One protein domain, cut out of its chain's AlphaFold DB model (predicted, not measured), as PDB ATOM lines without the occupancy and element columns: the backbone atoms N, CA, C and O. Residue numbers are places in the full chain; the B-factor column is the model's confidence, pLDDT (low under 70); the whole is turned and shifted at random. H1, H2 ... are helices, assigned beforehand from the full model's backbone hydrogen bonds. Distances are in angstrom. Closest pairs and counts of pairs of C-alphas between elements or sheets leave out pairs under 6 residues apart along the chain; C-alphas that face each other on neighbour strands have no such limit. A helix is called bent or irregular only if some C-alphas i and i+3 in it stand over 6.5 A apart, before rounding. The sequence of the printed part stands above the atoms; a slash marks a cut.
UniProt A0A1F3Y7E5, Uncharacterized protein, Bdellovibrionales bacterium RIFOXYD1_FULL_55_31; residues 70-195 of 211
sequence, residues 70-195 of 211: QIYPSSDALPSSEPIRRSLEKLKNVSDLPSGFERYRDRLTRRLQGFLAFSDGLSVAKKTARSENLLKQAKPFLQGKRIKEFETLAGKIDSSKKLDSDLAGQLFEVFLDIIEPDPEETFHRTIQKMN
ATOM      1  N   GLN A  70      13.067  11.483 -10.919       89.12
ATOM      2  CA  GLN A  70      14.090  11.271 -11.947       89.12
ATOM      3  C   GLN A  70      14.797  12.559 -12.372       89.12
ATOM      4  O   GLN A  70      15.882  12.495 -12.964       89.12
ATOM      5  N   ILE A  71      14.176  13.716 -12.141       84.56
ATOM      6  CA  ILE A  71      14.762  15.025 -12.409       84.56
ATOM      7  C   ILE A  71      15.136  15.670 -11.084       84.56
ATOM      8  O   ILE A  71      14.261  15.980 -10.300       84.56
ATOM      9  N   TYR A  72      16.447  15.876 -10.909       71.25
ATOM     10  CA  TYR A  72      17.131  16.508  -9.776       71.25
ATOM     11  C   TYR A  72      16.455  16.296  -8.406       71.25
ATOM     12  O   TYR A  72      15.507  17.010  -8.084       71.25
ATOM     13  N   PRO A  73      16.969  15.381  -7.566       55.41
ATOM     14  CA  PRO A  73      16.322  15.058  -6.303       55.41
ATOM     15  C   PRO A  73      16.229  16.290  -5.398       55.41
ATOM     16  O   PRO A  73      17.175  17.078  -5.314       55.41
ATOM     17  N   SER A  74      15.090  16.411  -4.716       55.06
ATOM     18  CA  SER A  74      14.792  17.378  -3.659       55.06
ATOM     19  C   SER A  74      15.826  17.271  -2.538       55.06
ATOM     20  O   SER A  74      15.662  16.530  -1.577       55.06
ATOM     21  N   SER A  75      16.955  17.945  -2.708       56.84
ATOM     22  CA  SER A  75      17.993  18.062  -1.697       56.84
ATOM     23  C   SER A  75      17.865  19.446  -1.078       56.84
ATOM     24  O   SER A  75      18.037  20.437  -1.785       56.84
ATOM     25  N   ASP A  76      17.669  19.498   0.240       62.72
ATOM     26  CA  ASP A  76      17.699  20.731   1.044       62.72
ATOM     27  C   ASP A  76      19.098  21.388   1.078       62.72
ATOM     28  O   ASP A  76      19.303  22.446   1.667       62.72
ATOM     29  N   ALA A  77      20.102  20.769   0.446       76.06
ATOM     30  CA  ALA A  77      21.431  21.342   0.301       76.06
ATOM     31  C   ALA A  77      21.533  22.315  -0.886       76.06
ATOM     32  O   ALA A  77      20.825  22.213  -1.890       76.06
ATOM     33  N   LEU A  78      22.511  23.222  -0.791       82.44
ATOM     34  CA  LEU A  78      22.883  24.145  -1.863       82.44
ATOM     35  C   LEU A  78      23.102  23.396  -3.189       82.44
ATOM     36  O   LEU A  78      23.944  22.492  -3.257       82.44
ATOM     37  N   PRO A  79      22.405  23.789  -4.263       80.56
ATOM     38  CA  PRO A  79      22.376  22.991  -5.466       80.56
ATOM     39  C   PRO A  79      23.668  23.191  -6.269       80.56
ATOM     40  O   PRO A  79      24.127  24.312  -6.517       80.56
ATOM     41  N   SER A  80      24.271  22.081  -6.691       87.75
ATOM     42  CA  SER A  80      25.418  22.077  -7.609       87.75
ATOM     43  C   SER A  80      24.960  22.287  -9.056       87.75
ATOM     44  O   SER A  80      23.954  21.709  -9.470       87.75
ATOM     45  N   SER A  81      25.705  23.070  -9.841       90.44
ATOM     46  CA  SER A  81      25.332  23.445 -11.212       90.44
ATOM     47  C   SER A  81      25.314  22.274 -12.199       90.44
ATOM     48  O   SER A  81      24.439  22.208 -13.061       90.44
ATOM     49  N   GLU A  82      26.223  21.309 -12.060       91.81
ATOM     50  CA  GLU A  82      26.355  20.197 -13.013       91.81
ATOM     51  C   GLU A  82      25.125  19.272 -13.078       91.81
ATOM     52  O   GLU A  82      24.594  19.066 -14.173       91.81
ATOM     53  N   PRO A  83      24.586  18.738 -11.963       90.81
ATOM     54  CA  PRO A  83      23.386  17.913 -12.057       90.81
ATOM     55  C   PRO A  83      22.130  18.701 -12.486       90.81
ATOM     56  O   PRO A  83      21.242  18.119 -13.115       90.81
ATOM     57  N   ILE A  84      22.073  20.023 -12.257       93.31
ATOM     58  CA  ILE A  84      21.004  20.881 -12.804       93.31
ATOM     59  C   ILE A  84      21.112  20.958 -14.333       93.31
ATOM     60  O   ILE A  84      20.109  20.798 -15.029       93.31
ATOM     61  N   ARG A  85      22.324  21.161 -14.877       94.88
ATOM     62  CA  ARG A  85      22.562  21.206 -16.332       94.88
ATOM     63  C   ARG A  85      22.151  19.905 -17.008       94.88
ATOM     64  O   ARG A  85      21.381  19.947 -17.964       94.88
ATOM     65  N   ARG A  86      22.561  18.760 -16.453       93.31
ATOM     66  CA  ARG A  86      22.147  17.436 -16.957       93.31
ATOM     67  C   ARG A  86      20.629  17.270 -16.953       93.31
ATOM     68  O   ARG A  86      20.062  16.744 -17.903       93.31
ATOM     69  N   SER A  87      19.968  17.747 -15.899       94.06
ATOM     70  CA  SER A  87      18.508  17.706 -15.784       94.06
ATOM     71  C   SER A  87      17.817  18.574 -16.840       94.06
ATOM     72  O   SER A  87      16.859  18.129 -17.470       94.06
ATOM     73  N   LEU A  88      18.333  19.781 -17.098       95.12
ATOM     74  CA  LEU A  88      17.846  20.662 -18.165       95.12
ATOM     75  C   LEU A  88      18.046  20.057 -19.558       95.12
ATOM     76  O   LEU A  88      17.152  20.149 -20.394       95.12
ATOM     77  N   GLU A  89      19.202  19.453 -19.821       94.88
ATOM     78  CA  GLU A  89      19.476  18.771 -21.090       94.88
ATOM     79  C   GLU A  89      18.540  17.580 -21.293       94.88
ATOM     80  O   GLU A  89      17.916  17.463 -22.348       94.88
ATOM     81  N   LYS A  90      18.364  16.748 -20.258       94.12
ATOM     82  CA  LYS A  90      17.406  15.637 -20.266       94.12
ATOM     83  C   LYS A  90      16.005  16.138 -20.611       94.12
ATOM     84  O   LYS A  90      15.400  15.626 -21.542       94.12
ATOM     85  N   LEU A  91      15.524  17.180 -19.930       94.81
ATOM     86  CA  LEU A  91      14.181  17.729 -20.132       94.81
ATOM     87  C   LEU A  91      13.961  18.291 -21.551       94.81
ATOM     88  O   LEU A  91      12.863  18.169 -22.092       94.81
ATOM     89  N   LYS A  92      14.997  18.877 -22.167       93.25
ATOM     90  CA  LYS A  92      14.948  19.405 -23.543       93.25
ATOM     91  C   LYS A  92      14.952  18.314 -24.613       93.25
ATOM     92  O   LYS A  92      14.356  18.507 -25.666       93.25
ATOM     93  N   ASN A  93      15.621  17.195 -24.349       94.75
ATOM     94  CA  ASN A  93      15.844  16.138 -25.337       94.75
ATOM     95  C   ASN A  93      14.726  15.081 -25.376       94.75
ATOM     96  O   ASN A  93      14.787  14.158 -26.187       94.75
ATOM     97  N   VAL A  94      13.703  15.188 -24.525       94.94
ATOM     98  CA  VAL A  94      12.555  14.268 -24.531       94.94
ATOM     99  C   VAL A  94      11.610  14.623 -25.685       94.94
ATOM    100  O   VAL A  94      10.943  15.659 -25.652       94.94
ATOM    101  N   SER A  95      11.536  13.750 -26.696       87.44
ATOM    102  CA  SER A  95      10.794  13.984 -27.945       87.44
ATOM    103  C   SER A  95       9.354  13.444 -27.971       87.44
ATOM    104  O   SER A  95       8.558  13.933 -28.764       87.44
ATOM    105  N   ASP A  96       8.979  12.522 -27.073       91.81
ATOM    106  CA  ASP A  96       7.677  11.816 -27.102       91.81
ATOM    107  C   ASP A  96       6.797  12.125 -25.880       91.81
ATOM    108  O   ASP A  96       6.034  11.287 -25.386       91.81
ATOM    109  N   LEU A  97       6.923  13.337 -25.343       94.88
ATOM    110  CA  LEU A  97       6.152  13.746 -24.179       94.88
ATOM    111  C   LEU A  97       4.724  14.153 -24.584       94.88
ATOM    112  O   LEU A  97       4.579  15.053 -25.414       94.88
ATOM    113  N   PRO A  98       3.666  13.575 -23.984       95.81
ATOM    114  CA  PRO A  98       2.302  14.003 -24.271       95.81
ATOM    115  C   PRO A  98       2.078  15.481 -23.936       95.81
ATOM    116  O   PRO A  98       2.580  15.981 -22.926       95.81
ATOM    117  N   SER A  99       1.254  16.161 -24.736       95.50
ATOM    118  CA  SER A  99       0.984  17.603 -24.602       95.50
ATOM    119  C   SER A  99       0.456  18.009 -23.221       95.50
ATOM    120  O   SER A  99       0.727  19.111 -22.749       95.50
ATOM    121  N   GLY A 100      -0.208  17.098 -22.498       95.44
ATOM    122  CA  GLY A 100      -0.638  17.316 -21.110       95.44
ATOM    123  C   GLY A 100       0.497  17.675 -20.133       95.44
ATOM    124  O   GLY A 100       0.233  18.262 -19.083       95.44
ATOM    125  N   PHE A 101       1.754  17.367 -20.472       97.00
ATOM    126  CA  PHE A 101       2.935  17.691 -19.667       97.00
ATOM    127  C   PHE A 101       3.676  18.957 -20.118       97.00
ATOM    128  O   PHE A 101       4.657  19.324 -19.474       97.00
ATOM    129  N   GLU A 102       3.235  19.661 -21.168       95.75
ATOM    130  CA  GLU A 102       3.883  20.903 -21.632       95.75
ATOM    131  C   GLU A 102       4.024  21.924 -20.504       95.75
ATOM    132  O   GLU A 102       5.126  22.374 -20.200       95.75
ATOM    133  N   ARG A 103       2.928  22.184 -19.783       96.31
ATOM    134  CA  ARG A 103       2.933  23.109 -18.645       96.31
ATOM    135  C   ARG A 103       3.876  22.668 -17.524       96.31
ATOM    136  O   ARG A 103       4.507  23.514 -16.898       96.31
ATOM    137  N   TYR A 104       3.952  21.367 -17.238       96.69
ATOM    138  CA  TYR A 104       4.885  20.836 -16.243       96.69
ATOM    139  C   TYR A 104       6.335  21.074 -16.683       96.69
ATOM    140  O   TYR A 104       7.118  21.655 -15.933       96.69
ATOM    141  N   ARG A 105       6.658  20.707 -17.928       95.94
ATOM    142  CA  ARG A 105       7.979  20.887 -18.538       95.94
ATOM    143  C   ARG A 105       8.422  22.349 -18.526       95.94
ATOM    144  O   ARG A 105       9.566  22.618 -18.165       95.94
ATOM    145  N   ASP A 106       7.539  23.285 -18.855       96.38
ATOM    146  CA  ASP A 106       7.865  24.715 -18.866       96.38
ATOM    147  C   ASP A 106       8.193  25.236 -17.463       96.38
ATOM    148  O   ASP A 106       9.219  25.892 -17.256       96.38
ATOM    149  N   ARG A 107       7.358  24.896 -16.472       96.62
ATOM    150  CA  ARG A 107       7.573  25.305 -15.075       96.62
ATOM    151  C   ARG A 107       8.850  24.695 -14.505       96.62
ATOM    152  O   ARG A 107       9.655  25.409 -13.909       96.62
ATOM    153  N   LEU A 108       9.081  23.407 -14.749       95.88
ATOM    154  CA  LEU A 108      10.285  22.721 -14.288       95.88
ATOM    155  C   LEU A 108      11.541  23.298 -14.946       95.88
ATOM    156  O   LEU A 108      12.526  23.564 -14.263       95.88
ATOM    157  N   THR A 109      11.490  23.576 -16.252       96.25
ATOM    158  CA  THR A 109      12.586  24.239 -16.976       96.25
ATOM    159  C   THR A 109      12.920  25.582 -16.340       96.25
ATOM    160  O   THR A 109      14.086  25.853 -16.056       96.25
ATOM    161  N   ARG A 110      11.904  26.413 -16.073       96.62
ATOM    162  CA  ARG A 110      12.093  27.734 -15.463       96.62
ATOM    163  C   ARG A 110      12.684  27.638 -14.056       96.62
ATOM    164  O   ARG A 110      13.597  28.396 -13.733       96.62
ATOM    165  N   ARG A 111      12.207  26.688 -13.243       95.44
ATOM    166  CA  ARG A 111      12.731  26.416 -11.894       95.44
ATOM    167  C   ARG A 111      14.203  25.998 -11.940       95.44
ATOM    168  O   ARG A 111      15.032  26.608 -11.270       95.44
ATOM    169  N   LEU A 112      14.549  25.026 -12.789       95.25
ATOM    170  CA  LEU A 112      15.925  24.548 -12.958       95.25
ATOM    171  C   LEU A 112      16.863  25.635 -13.503       95.25
ATOM    172  O   LEU A 112      18.000  25.747 -13.052       95.25
ATOM    173  N   GLN A 113      16.403  26.472 -14.437       96.81
ATOM    174  CA  GLN A 113      17.172  27.632 -14.902       96.81
ATOM    175  C   GLN A 113      17.434  28.634 -13.772       96.81
ATOM    176  O   GLN A 113      18.548  29.145 -13.666       96.81
ATOM    177  N   GLY A 114      16.445  28.861 -12.902       96.25
ATOM    178  CA  GLY A 114      16.614  29.647 -11.683       96.25
ATOM    179  C   GLY A 114      17.696  29.067 -10.775       96.25
ATOM    180  O   GLY A 114      18.634  29.781 -10.420       96.25
ATOM    181  N   PHE A 115      17.629  27.770 -10.455       95.50
ATOM    182  CA  PHE A 115      18.659  27.114  -9.641       95.50
ATOM    183  C   PHE A 115      20.053  27.200 -10.263       95.50
ATOM    184  O   PHE A 115      21.025  27.449  -9.550       95.50
ATOM    185  N   LEU A 116      20.161  27.039 -11.584       95.75
ATOM    186  CA  LEU A 116      21.436  27.162 -12.282       95.75
ATOM    187  C   LEU A 116      22.000  28.584 -12.169       95.75
ATOM    188  O   LEU A 116      23.162  28.752 -11.810       95.75
ATOM    189  N   ALA A 117      21.167  29.600 -12.410       96.94
ATOM    190  CA  ALA A 117      21.553  31.004 -12.301       96.94
ATOM    191  C   ALA A 117      21.957  31.393 -10.869       96.94
ATOM    192  O   ALA A 117      22.913  32.147 -10.674       96.94
ATOM    193  N   PHE A 118      21.263  30.855  -9.863       96.75
ATOM    194  CA  PHE A 118      21.634  31.021  -8.460       96.75
ATOM    195  C   PHE A 118      22.977  30.358  -8.152       96.75
ATOM    196  O   PHE A 118      23.858  31.015  -7.610       96.75
ATOM    197  N   SER A 119      23.167  29.091  -8.531       95.56
ATOM    198  CA  SER A 119      24.399  28.334  -8.261       95.56
ATOM    199  C   SER A 119      25.627  28.972  -8.928       95.56
ATOM    200  O   SER A 119      26.643  29.225  -8.272       95.56
ATOM    201  N   ASP A 120      25.513  29.325 -10.214       95.62
ATOM    202  CA  ASP A 120      26.586  29.978 -10.971       95.62
ATOM    203  C   ASP A 120      26.866  31.391 -10.420       95.62
ATOM    204  O   ASP A 120      28.025  31.760 -10.189       95.62
ATOM    205  N   GLY A 121      25.819  32.160 -10.106       96.38
ATOM    206  CA  GLY A 121      25.924  33.474  -9.475       96.38
ATOM    207  C   GLY A 121      26.581  33.436  -8.093       96.38
ATOM    208  O   GLY A 121      27.473  34.239  -7.808       96.38
ATOM    209  N   LEU A 122      26.201  32.472  -7.251       95.69
ATOM    210  CA  LEU A 122      26.737  32.278  -5.902       95.69
ATOM    211  C   LEU A 122      28.213  31.863  -5.943       95.69
ATOM    212  O   LEU A 122      29.022  32.363  -5.160       95.69
ATOM    213  N   SER A 123      28.594  31.005  -6.895       95.06
ATOM    214  CA  SER A 123      29.989  30.613  -7.133       95.06
ATOM    215  C   SER A 123      30.871  31.814  -7.493       95.06
ATOM    216  O   SER A 123      31.974  31.969  -6.959       95.06
ATOM    217  N   VAL A 124      30.376  32.714  -8.350       95.94
ATOM    218  CA  VAL A 124      31.082  33.960  -8.689       95.94
ATOM    219  C   VAL A 124      31.119  34.916  -7.496       95.94
ATOM    220  O   VAL A 124      32.175  35.488  -7.208       95.94
ATOM    221  N   ALA A 125      30.012  35.065  -6.766       95.62
ATOM    222  CA  ALA A 125      29.944  35.914  -5.578       95.62
ATOM    223  C   ALA A 125      30.931  35.458  -4.495       95.62
ATOM    224  O   ALA A 125      31.628  36.283  -3.908       95.62
ATOM    225  N   LYS A 126      31.083  34.142  -4.301       94.69
ATOM    226  CA  LYS A 126      32.071  33.558  -3.386       94.69
ATOM    227  C   LYS A 126      33.510  33.925  -3.757       94.69
ATOM    228  O   LYS A 126      34.312  34.203  -2.872       94.69
ATOM    229  N   LYS A 127      33.842  33.923  -5.052       95.50
ATOM    230  CA  LYS A 127      35.192  34.237  -5.561       95.50
ATOM    231  C   LYS A 127      35.509  35.730  -5.530       95.50
ATOM    232  O   LYS A 127      36.648  36.110  -5.301       95.50
ATOM    233  N   THR A 128      34.508  36.562  -5.802       96.00
ATOM    234  CA  THR A 128      34.674  38.017  -5.953       96.00
ATOM    235  C   THR A 128      34.355  38.798  -4.683       96.00
ATOM    236  O   THR A 128      34.667  39.984  -4.619       96.00
ATOM    237  N   ALA A 129      33.736  38.152  -3.688       95.00
ATOM    238  CA  ALA A 129      33.163  38.798  -2.511       95.00
ATOM    239  C   ALA A 129      32.186  39.935  -2.872       95.00
ATOM    240  O   ALA A 129      32.123  40.953  -2.183       95.00
ATOM    241  N   ARG A 130      31.450  39.770  -3.982       96.69
ATOM    242  CA  ARG A 130      30.485  40.748  -4.495       96.69
ATOM    243  C   ARG A 130      29.161  40.100  -4.864       96.69
ATOM    244  O   ARG A 130      29.138  39.058  -5.517       96.69
ATOM    245  N   SER A 131      28.058  40.745  -4.498       96.94
ATOM    246  CA  SER A 131      26.702  40.233  -4.748       96.94
ATOM    247  C   SER A 131      26.200  40.474  -6.177       96.94
ATOM    248  O   SER A 131      25.277  39.800  -6.633       96.94
ATOM    249  N   GLU A 132      26.826  41.400  -6.906       96.56
ATOM    250  CA  GLU A 132      26.360  41.898  -8.206       96.56
ATOM    251  C   GLU A 132      26.052  40.776  -9.207       96.56
ATOM    252  O   GLU A 132      24.989  40.768  -9.828       96.56
ATOM    253  N   ASN A 133      26.951  39.796  -9.340       95.44
ATOM    254  CA  ASN A 133      26.765  38.690 -10.280       95.44
ATOM    255  C   ASN A 133      25.628  37.749  -9.870       95.44
ATOM    256  O   ASN A 133      24.885  37.302 -10.741       95.44
ATOM    257  N   LEU A 134      25.466  37.483  -8.570       97.00
ATOM    258  CA  LEU A 134      24.350  36.691  -8.052       97.00
ATOM    259  C   LEU A 134      23.022  37.380  -8.369       97.00
ATOM    260  O   LEU A 134      22.136  36.768  -8.960       97.00
ATOM    261  N   LEU A 135      22.915  38.670  -8.047       97.50
ATOM    262  CA  LEU A 135      21.708  39.451  -8.304       97.50
ATOM    263  C   LEU A 135      21.405  39.535  -9.800       97.50
ATOM    264  O   LEU A 135      20.280  39.272 -10.213       97.50
ATOM    265  N   LYS A 136      22.406  39.842 -10.629       97.31
ATOM    266  CA  LYS A 136      22.245  39.947 -12.083       97.31
ATOM    267  C   LYS A 136      21.729  38.648 -12.707       97.31
ATOM    268  O   LYS A 136      20.856  38.709 -13.568       97.31
ATOM    269  N   GLN A 137      22.269  37.502 -12.294       97.19
ATOM    270  CA  GLN A 137      21.898  36.202 -12.855       97.19
ATOM    271  C   GLN A 137      20.554  35.696 -12.323       97.19
ATOM    272  O   GLN A 137      19.741  35.214 -13.107       97.19
ATOM    273  N   ALA A 138      20.295  35.826 -11.018       96.69
ATOM    274  CA  ALA A 138      19.089  35.289 -10.393       96.69
ATOM    275  C   ALA A 138      17.836  36.138 -10.672       96.69
ATOM    276  O   ALA A 138      16.746  35.586 -10.821       96.69
ATOM    277  N   LYS A 139      17.978  37.467 -10.789       96.44
ATOM    278  CA  LYS A 139      16.866  38.434 -10.899       96.44
ATOM    279  C   LYS A 139      15.770  38.086 -11.920       96.44
ATOM    280  O   LYS A 139      14.607  38.250 -11.562       96.44
ATOM    281  N   PRO A 140      16.063  37.594 -13.141       97.50
ATOM    282  CA  PRO A 140      15.028  37.225 -14.116       97.50
ATOM    283  C   PRO A 140      14.085  36.100 -13.660       97.50
ATOM    284  O   PRO A 140      12.991  35.954 -14.206       97.50
ATOM    285  N   PHE A 141      14.507  35.297 -12.681       97.12
ATOM    286  CA  PHE A 141      13.755  34.156 -12.161       97.12
ATOM    287  C   PHE A 141      13.034  34.464 -10.849       97.12
ATOM    288  O   PHE A 141      12.214  33.657 -10.412       97.12
ATOM    289  N   LEU A 142      13.320  35.618 -10.237       96.25
ATOM    290  CA  LEU A 142      12.711  36.017  -8.977       96.25
ATOM    291  C   LEU A 142      11.277  36.509  -9.198       96.25
ATOM    292  O   LEU A 142      10.988  37.291 -10.103       96.25
ATOM    293  N   GLN A 143      10.382  36.086  -8.321       94.31
ATOM    294  CA  GLN A 143       8.973  36.435  -8.279       94.31
ATOM    295  C   GLN A 143       8.475  36.451  -6.829       94.31
ATOM    296  O   GLN A 143       9.079  35.881  -5.929       94.31
ATOM    297  N   GLY A 144       7.358  37.127  -6.573       92.31
ATOM    298  CA  GLY A 144       6.758  37.163  -5.238       92.31
ATOM    299  C   GLY A 144       7.260  38.299  -4.340       92.31
ATOM    300  O   GLY A 144       7.826  39.293  -4.792       92.31
ATOM    301  N   LYS A 145       6.943  38.197  -3.043       91.31
ATOM    302  CA  LYS A 145       6.995  39.335  -2.104       91.31
ATOM    303  C   LYS A 145       8.333  39.486  -1.371       91.31
ATOM    304  O   LYS A 145       8.644  40.590  -0.931       91.31
ATOM    305  N   ARG A 146       9.135  38.416  -1.265       94.69
ATOM    306  CA  ARG A 146      10.409  38.399  -0.517       94.69
ATOM    307  C   ARG A 146      11.638  38.790  -1.357       94.69
ATOM    308  O   ARG A 146      12.761  38.682  -0.885       94.69
ATOM    309  N   ILE A 147      11.459  39.317  -2.575       96.38
ATOM    310  CA  ILE A 147      12.580  39.735  -3.448       96.38
ATOM    311  C   ILE A 147      13.488  40.760  -2.751       96.38
ATOM    312  O   ILE A 147      14.707  40.630  -2.790       96.38
ATOM    313  N   LYS A 148      12.909  41.744  -2.051       97.06
ATOM    314  CA  LYS A 148      13.689  42.751  -1.310       97.06
ATOM    315  C   LYS A 148      14.516  42.143  -0.177       97.06
ATOM    316  O   LYS A 148      15.601  42.632   0.125       97.06
ATOM    317  N   GLU A 149      13.996  41.100   0.463       97.31
ATOM    318  CA  GLU A 149      14.711  40.377   1.513       97.31
ATOM    319  C   GLU A 149      15.913  39.634   0.926       97.31
ATOM    320  O   GLU A 149      17.018  39.761   1.449       97.31
ATOM    321  N   PHE A 150      15.728  38.966  -0.216       97.81
ATOM    322  CA  PHE A 150      16.815  38.338  -0.965       97.81
ATOM    323  C   PHE A 150      17.893  39.348  -1.383       97.81
ATOM    324  O   PHE A 150      19.074  39.119  -1.139       97.81
ATOM    325  N   GLU A 151      17.502  40.495  -1.948       97.62
ATOM    326  CA  GLU A 151      18.434  41.571  -2.320       97.62
ATOM    327  C   GLU A 151      19.207  42.104  -1.102       97.62
ATOM    328  O   GLU A 151      20.419  42.316  -1.172       97.62
ATOM    329  N   THR A 152      18.528  42.258   0.039       97.62
ATOM    330  CA  THR A 152      19.143  42.706   1.299       97.62
ATOM    331  C   THR A 152      20.151  41.687   1.829       97.62
ATOM    332  O   THR A 152      21.253  42.062   2.227       97.62
ATOM    333  N   LEU A 153      19.802  40.394   1.822       97.12
ATOM    334  CA  LEU A 153      20.716  39.316   2.207       97.12
ATOM    335  C   LEU A 153      21.920  39.249   1.268       97.12
ATOM    336  O   LEU A 153      23.050  39.137   1.738       97.12
ATOM    337  N   ALA A 154      21.706  39.391  -0.040       97.06
ATOM    338  CA  ALA A 154      22.786  39.379  -1.016       97.06
ATOM    339  C   ALA A 154      23.746  40.557  -0.786       97.06
ATOM    340  O   ALA A 154      24.958  40.361  -0.781       97.06
ATOM    341  N   GLY A 155      23.230  41.753  -0.481       96.94
ATOM    342  CA  GLY A 155      24.044  42.927  -0.141       96.94
ATOM    343  C   GLY A 155      24.919  42.758   1.113       96.94
ATOM    344  O   GLY A 155      25.942  43.437   1.253       96.94
ATOM    345  N   LYS A 156      24.595  41.810   2.008       96.56
ATOM    346  CA  LYS A 156      25.479  41.474   3.138       96.56
ATOM    347  C   LYS A 156      26.817  40.910   2.664       96.56
ATOM    348  O   LYS A 156      27.809  41.171   3.334       96.56
ATOM    349  N   ILE A 157      26.871  40.240   1.505       95.94
ATOM    350  CA  ILE A 157      28.117  39.735   0.898       95.94
ATOM    351  C   ILE A 157      29.094  40.889   0.642       95.94
ATOM    352  O   ILE A 157      30.283  40.777   0.940       95.94
ATOM    353  N   ASP A 158      28.591  42.016   0.127       94.75
ATOM    354  CA  ASP A 158      29.417  43.190  -0.182       94.75
ATOM    355  C   ASP A 158      29.966  43.854   1.089       94.75
ATOM    356  O   ASP A 158      31.072  44.398   1.086       94.75
ATOM    357  N   SER A 159      29.191  43.798   2.177       93.06
ATOM    358  CA  SER A 159      29.534  44.408   3.467       93.06
ATOM    359  C   SER A 159      30.498  43.541   4.280       93.06
ATOM    360  O   SER A 159      31.459  44.054   4.851       93.06
ATOM    361  N   SER A 160      30.276  42.224   4.310       91.38
ATOM    362  CA  SER A 160      31.130  41.254   5.008       91.38
ATOM    363  C   SER A 160      32.415  40.932   4.241       91.38
ATOM    364  O   SER A 160      33.354  40.390   4.823       91.38
ATOM    365  N   LYS A 161      32.453  41.223   2.929       91.06
ATOM    366  CA  LYS A 161      33.512  40.815   1.988       91.06
ATOM    367  C   LYS A 161      33.786  39.304   2.006       91.06
ATOM    368  O   LYS A 161      34.870  38.858   1.629       91.06
ATOM    369  N   LYS A 162      32.815  38.507   2.455       90.81
ATOM    370  CA  LYS A 162      32.910  37.050   2.543       90.81
ATOM    371  C   LYS A 162      31.519  36.432   2.504       90.81
ATOM    372  O   LYS A 162      30.621  36.861   3.220       90.81
ATOM    373  N   LEU A 163      31.374  35.380   1.708       93.00
ATOM    374  CA  LEU A 163      30.212  34.501   1.745       93.00
ATOM    375  C   LEU A 163      30.552  33.272   2.599       93.00
ATOM    376  O   LEU A 163      31.349  32.429   2.177       93.00
ATOM    377  N   ASP A 164      29.988  33.199   3.802       92.75
ATOM    378  CA  ASP A 164      30.023  31.999   4.640       92.75
ATOM    379  C   ASP A 164      28.851  31.050   4.326       92.75
ATOM    380  O   ASP A 164      27.982  31.350   3.503       92.75
ATOM    381  N   SER A 165      28.888  29.854   4.921       92.38
ATOM    382  CA  SER A 165      27.869  28.815   4.732       92.38
ATOM    383  C   SER A 165      26.488  29.264   5.191       92.38
ATOM    384  O   SER A 165      25.502  28.941   4.538       92.38
ATOM    385  N   ASP A 166      26.422  30.027   6.278       94.31
ATOM    386  CA  ASP A 166      25.169  30.389   6.932       94.31
ATOM    387  C   ASP A 166      24.426  31.436   6.105       94.31
ATOM    388  O   ASP A 166      23.223  31.313   5.871       94.31
ATOM    389  N   LEU A 167      25.150  32.434   5.585       95.19
ATOM    390  CA  LEU A 167      24.598  33.409   4.650       95.19
ATOM    391  C   LEU A 167      24.194  32.748   3.328       95.19
ATOM    392  O   LEU A 167      23.153  33.095   2.772       95.19
ATOM    393  N   ALA A 168      24.985  31.792   2.828       95.00
ATOM    394  CA  ALA A 168      24.635  31.036   1.626       95.00
ATOM    395  C   ALA A 168      23.354  30.205   1.821       95.00
ATOM    396  O   ALA A 168      22.505  30.197   0.931       95.00
ATOM    397  N   GLY A 169      23.196  29.569   2.985       94.56
ATOM    398  CA  GLY A 169      21.979  28.853   3.370       94.56
ATOM    399  C   GLY A 169      20.772  29.784   3.452       94.56
ATOM    400  O   GLY A 169      19.787  29.558   2.763       94.56
ATOM    401  N   GLN A 170      20.873  30.899   4.185       95.38
ATOM    402  CA  GLN A 170      19.793  31.896   4.275       95.38
ATOM    403  C   GLN A 170      19.377  32.439   2.904       95.38
ATOM    404  O   GLN A 170      18.190  32.599   2.628       95.38
ATOM    405  N   LEU A 171      20.348  32.723   2.031       96.25
ATOM    406  CA  LEU A 171      20.071  33.148   0.660       96.25
ATOM    407  C   LEU A 171      19.301  32.087  -0.116       96.25
ATOM    408  O   LEU A 171      18.387  32.441  -0.855       96.25
ATOM    409  N   PHE A 172      19.673  30.818   0.041       95.75
ATOM    410  CA  PHE A 172      19.020  29.715  -0.647       95.75
ATOM    411  C   PHE A 172      17.593  29.475  -0.140       95.75
ATOM    412  O   PHE A 172      16.685  29.364  -0.957       95.75
ATOM    413  N   GLU A 173      17.371  29.520   1.173       94.50
ATOM    414  CA  GLU A 173      16.031  29.427   1.774       94.50
ATOM    415  C   GLU A 173      15.094  30.514   1.237       94.50
ATOM    416  O   GLU A 173      14.003  30.235   0.743       94.50
ATOM    417  N   VAL A 174      15.541  31.775   1.247       96.06
ATOM    418  CA  VAL A 174      14.729  32.867   0.687       96.06
ATOM    419  C   VAL A 174      14.547  32.696  -0.819       96.06
ATOM    420  O   VAL A 174      13.475  33.008  -1.334       96.06
ATOM    421  N   PHE A 175      15.567  32.204  -1.528       95.94
ATOM    422  CA  PHE A 175      15.507  31.952  -2.965       95.94
ATOM    423  C   PHE A 175      14.432  30.918  -3.328       95.94
ATOM    424  O   PHE A 175      13.681  31.152  -4.275       95.94
ATOM    425  N   LEU A 176      14.311  29.825  -2.566       93.94
ATOM    426  CA  LEU A 176      13.306  28.776  -2.782       93.94
ATOM    427  C   LEU A 176      11.869  29.323  -2.778       93.94
ATOM    428  O   LEU A 176      11.055  28.898  -3.601       93.94
ATOM    429  N   ASP A 177      11.593  30.318  -1.932       93.69
ATOM    430  CA  ASP A 177      10.278  30.962  -1.802       93.69
ATOM    431  C   ASP A 177       9.938  31.955  -2.921       93.69
ATOM    432  O   ASP A 177       8.779  32.351  -3.081       93.69
ATOM    433  N   ILE A 178      10.943  32.417  -3.667       96.06
ATOM    434  CA  ILE A 178      10.788  33.489  -4.662       96.06
ATOM    435  C   ILE A 178      11.101  33.043  -6.085       96.06
ATOM    436  O   ILE A 178      11.203  33.886  -6.965       96.06
ATOM    437  N   ILE A 179      11.246  31.750  -6.350       95.38
ATOM    438  CA  ILE A 179      11.362  31.218  -7.715       95.38
ATOM    439  C   ILE A 179      10.071  30.544  -8.174       95.38
ATOM    440  O   ILE A 179       9.041  30.583  -7.501       95.38
ATOM    441  N   GLU A 180      10.092  29.953  -9.370       95.44
ATOM    442  CA  GLU A 180       9.025  29.064  -9.831       95.44
ATOM    443  C   GLU A 180       8.819  27.930  -8.811       95.44
ATOM    444  O   GLU A 180       9.776  27.192  -8.561       95.44
ATOM    445  N   PRO A 181       7.616  27.790  -8.210       93.44
ATOM    446  CA  PRO A 181       7.330  26.715  -7.267       93.44
ATOM    447  C   PRO A 181       7.529  25.349  -7.905       93.44
ATOM    448  O   PRO A 181       7.423  25.210  -9.127       93.44
ATOM    449  N   ASP A 182       7.765  24.340  -7.072       93.12
ATOM    450  CA  ASP A 182       7.878  22.972  -7.552       93.12
ATOM    451  C   ASP A 182       6.612  22.550  -8.327       93.12
ATOM    452  O   ASP A 182       5.497  22.674  -7.804       93.12
ATOM    453  N   PRO A 183       6.732  22.126  -9.601       95.44
ATOM    454  CA  PRO A 183       5.584  21.723 -10.392       95.44
ATOM    455  C   PRO A 183       5.187  20.250 -10.188       95.44
ATOM    456  O   PRO A 183       4.357  19.771 -10.962       95.44
ATOM    457  N   GLU A 184       5.707  19.546  -9.176       94.75
ATOM    458  CA  GLU A 184       5.343  18.163  -8.815       94.75
ATOM    459  C   GLU A 184       3.823  17.918  -8.820       94.75
ATOM    460  O   GLU A 184       3.322  17.015  -9.491       94.75
ATOM    461  N   GLU A 185       3.041  18.782  -8.169       95.44
ATOM    462  CA  GLU A 185       1.581  18.629  -8.143       95.44
ATOM    463  C   GLU A 185       0.966  18.699  -9.556       95.44
ATOM    464  O   GLU A 185      -0.027  18.034  -9.867       95.44
ATOM    465  N   THR A 186       1.573  19.489 -10.450       96.44
ATOM    466  CA  THR A 186       1.152  19.565 -11.857       96.44
ATOM    467  C   THR A 186       1.415  18.240 -12.570       96.44
ATOM    468  O   THR A 186       0.555  17.794 -13.328       96.44
ATOM    469  N   PHE A 187       2.551  17.590 -12.299       96.75
ATOM    470  CA  PHE A 187       2.875  16.266 -12.833       96.75
ATOM    471  C   PHE A 187       1.840  15.221 -12.397       96.75
ATOM    472  O   PHE A 187       1.215  14.587 -13.250       96.75
ATOM    473  N   HIS A 188       1.579  15.107 -11.092       95.94
ATOM    474  CA  HIS A 188       0.625  14.134 -10.547       95.94
ATOM    475  C   HIS A 188      -0.799  14.339 -11.071       95.94
ATOM    476  O   HIS A 188      -1.461  13.382 -11.481       95.94
ATOM    477  N   ARG A 189      -1.262  15.594 -11.154       97.06
ATOM    478  CA  ARG A 189      -2.572  15.914 -11.745       97.06
ATOM    479  C   ARG A 189      -2.654  15.511 -13.220       97.06
ATOM    480  O   ARG A 189      -3.714  15.075 -13.665       97.06
ATOM    481  N   THR A 190      -1.576  15.668 -13.991       97.25
ATOM    482  CA  THR A 190      -1.549  15.254 -15.402       97.25
ATOM    483  C   THR A 190      -1.582  13.733 -15.542       97.25
ATOM    484  O   THR A 190      -2.390  13.231 -16.320       97.25
ATOM    485  N   ILE A 191      -0.785  13.000 -14.756       96.88
ATOM    486  CA  ILE A 191      -0.786  11.524 -14.713       96.88
ATOM    487  C   ILE A 191      -2.201  10.983 -14.467       96.88
ATOM    488  O   ILE A 191      -2.700  10.173 -15.249       96.88
ATOM    489  N   GLN A 192      -2.883  11.508 -13.444       96.75
ATOM    490  CA  GLN A 192      -4.251  11.111 -13.098       96.75
ATOM    491  C   GLN A 192      -5.241  11.384 -14.236       96.75
ATOM    492  O   GLN A 192      -6.016  10.508 -14.606       96.75
ATOM    493  N   LYS A 193      -5.194  12.579 -14.842       97.19
ATOM    494  CA  LYS A 193      -6.073  12.937 -15.971       97.19
ATOM    495  C   LYS A 193      -5.874  12.052 -17.198       97.19
ATOM    496  O   LYS A 193      -6.793  11.912 -17.998       97.19
ATOM    497  N   MET A 194      -4.677  11.501 -17.363       96.00
ATOM    498  CA  MET A 194      -4.331  10.619 -18.472       96.00
ATOM    499  C   MET A 194      -4.591   9.137 -18.174       96.00
ATOM    500  O   MET A 194      -4.317   8.309 -19.040       96.00
ATOM    501  N   ASN A 195      -5.126   8.797 -16.993       96.62
ATOM    502  CA  ASN A 195      -5.294   7.418 -16.520       96.62
ATOM    503  C   ASN A 195      -3.980   6.623 -16.588       96.62
ATOM    504  O   ASN A 195      -3.937   5.490 -17.071       96.62
TER     505      ASN A 195
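AT A GLANCE: This is residues 70 to 195 of the 211 residues of an uncharacterized protein of Bdellovibrionales bacterium RIFOXYD1_FULL_55_31 (UniProt A0A1F3Y7E5). One long helix, H2, is the backbone of an elongated, all-helix domain, and the other five helices run roughly lengthwise with it. Near the end of H2, the chain folds back and forth through H3, H4 and H5 to make a lobe of hairpins; H1 packs on H2 as a hairpin arm, and H6 lies beside the first turns of H2 at the opposite end of the domain. The printed part has 126 residues with six named helices, H1 to H6 in chain order, and no named strand. It is compact, with a radius of gyration of the C-alphas of 16.0 A, and spans 54 by 28 by 22 A.

HOW THE PARTS SIT: H1, residues 81 to 93, touches H2, residues 99 to 128, at a shallow tilt of 25 degrees, opposite ways, a hairpin; the closest C-alphas are those of Ser 81 and Leu 116, 5.5 A apart. H2 is the hub, touching three other helices. H3, residues 132 to 141, forms a hairpin with H2 at a shallow tilt of 9 degrees; the C-alphas of Gly 121 and Leu 134, the closest, are 3.9 A apart. H4, residues 147 to 160, and H3 only just touch, with 3 pairs of C-alphas within 8 A, the closest being the C-alphas of Leu 135 and Glu 151 at 7.1 A; H4 touches H3 with residues 151 to 154 alone. H5, residues 165 to 177, touches residues 149 to 154 of H4 alone, closest at the C-alphas of Phe 150 and Val 174, 6.1 A. H2, H3, H4 and H5 are an up and down bundle, each helix running against the one before it. H5 and H2 are close but not clearly touching, and H1 is apart from H3, H4, H5 and H6. H6, residues 184 to 193, touches residues 100 to 104 of H2 alone, opposite ways at 12 degrees, a shallow tilt; the closest C-alphas are Tyr 104 and Thr 186, 5.9 A. In H1 and H6 every O i to N i+4 pair is within hydrogen-bond range; in H2 it is 24 of 26, in H3 4 of 6, in H4 8 of 10 and in H5 8 of 9.

IN THESE COORDINATES: H1 begins at C-alpha 81, (25.332, 23.445, -11.212), and is 18.5 A long. H2 runs 43.6 A from C-alpha 99 at (0.984, 17.603, -24.602), and is irregular, C-alphas 100 and 103 being 7.2 A apart. H3, 15.3 A, is irregular too, with C-alphas 137 and 140 at 7.1 A. H4 is 20.4 A, H5 18.9 A and H6 14.5 A, ending at C-alpha 193, (-6.073, 12.937, -15.971).

THE WHOLE: The C-alphas farthest apart are those of Ser 159 and Asn 195, 54.6 A. The printed part has no cut; the link H5 to H6 is short, the other four links between helices are tight. The mean pLDDT of the printed part is 93.3, and residues 73 to 76, before H1, are under 70.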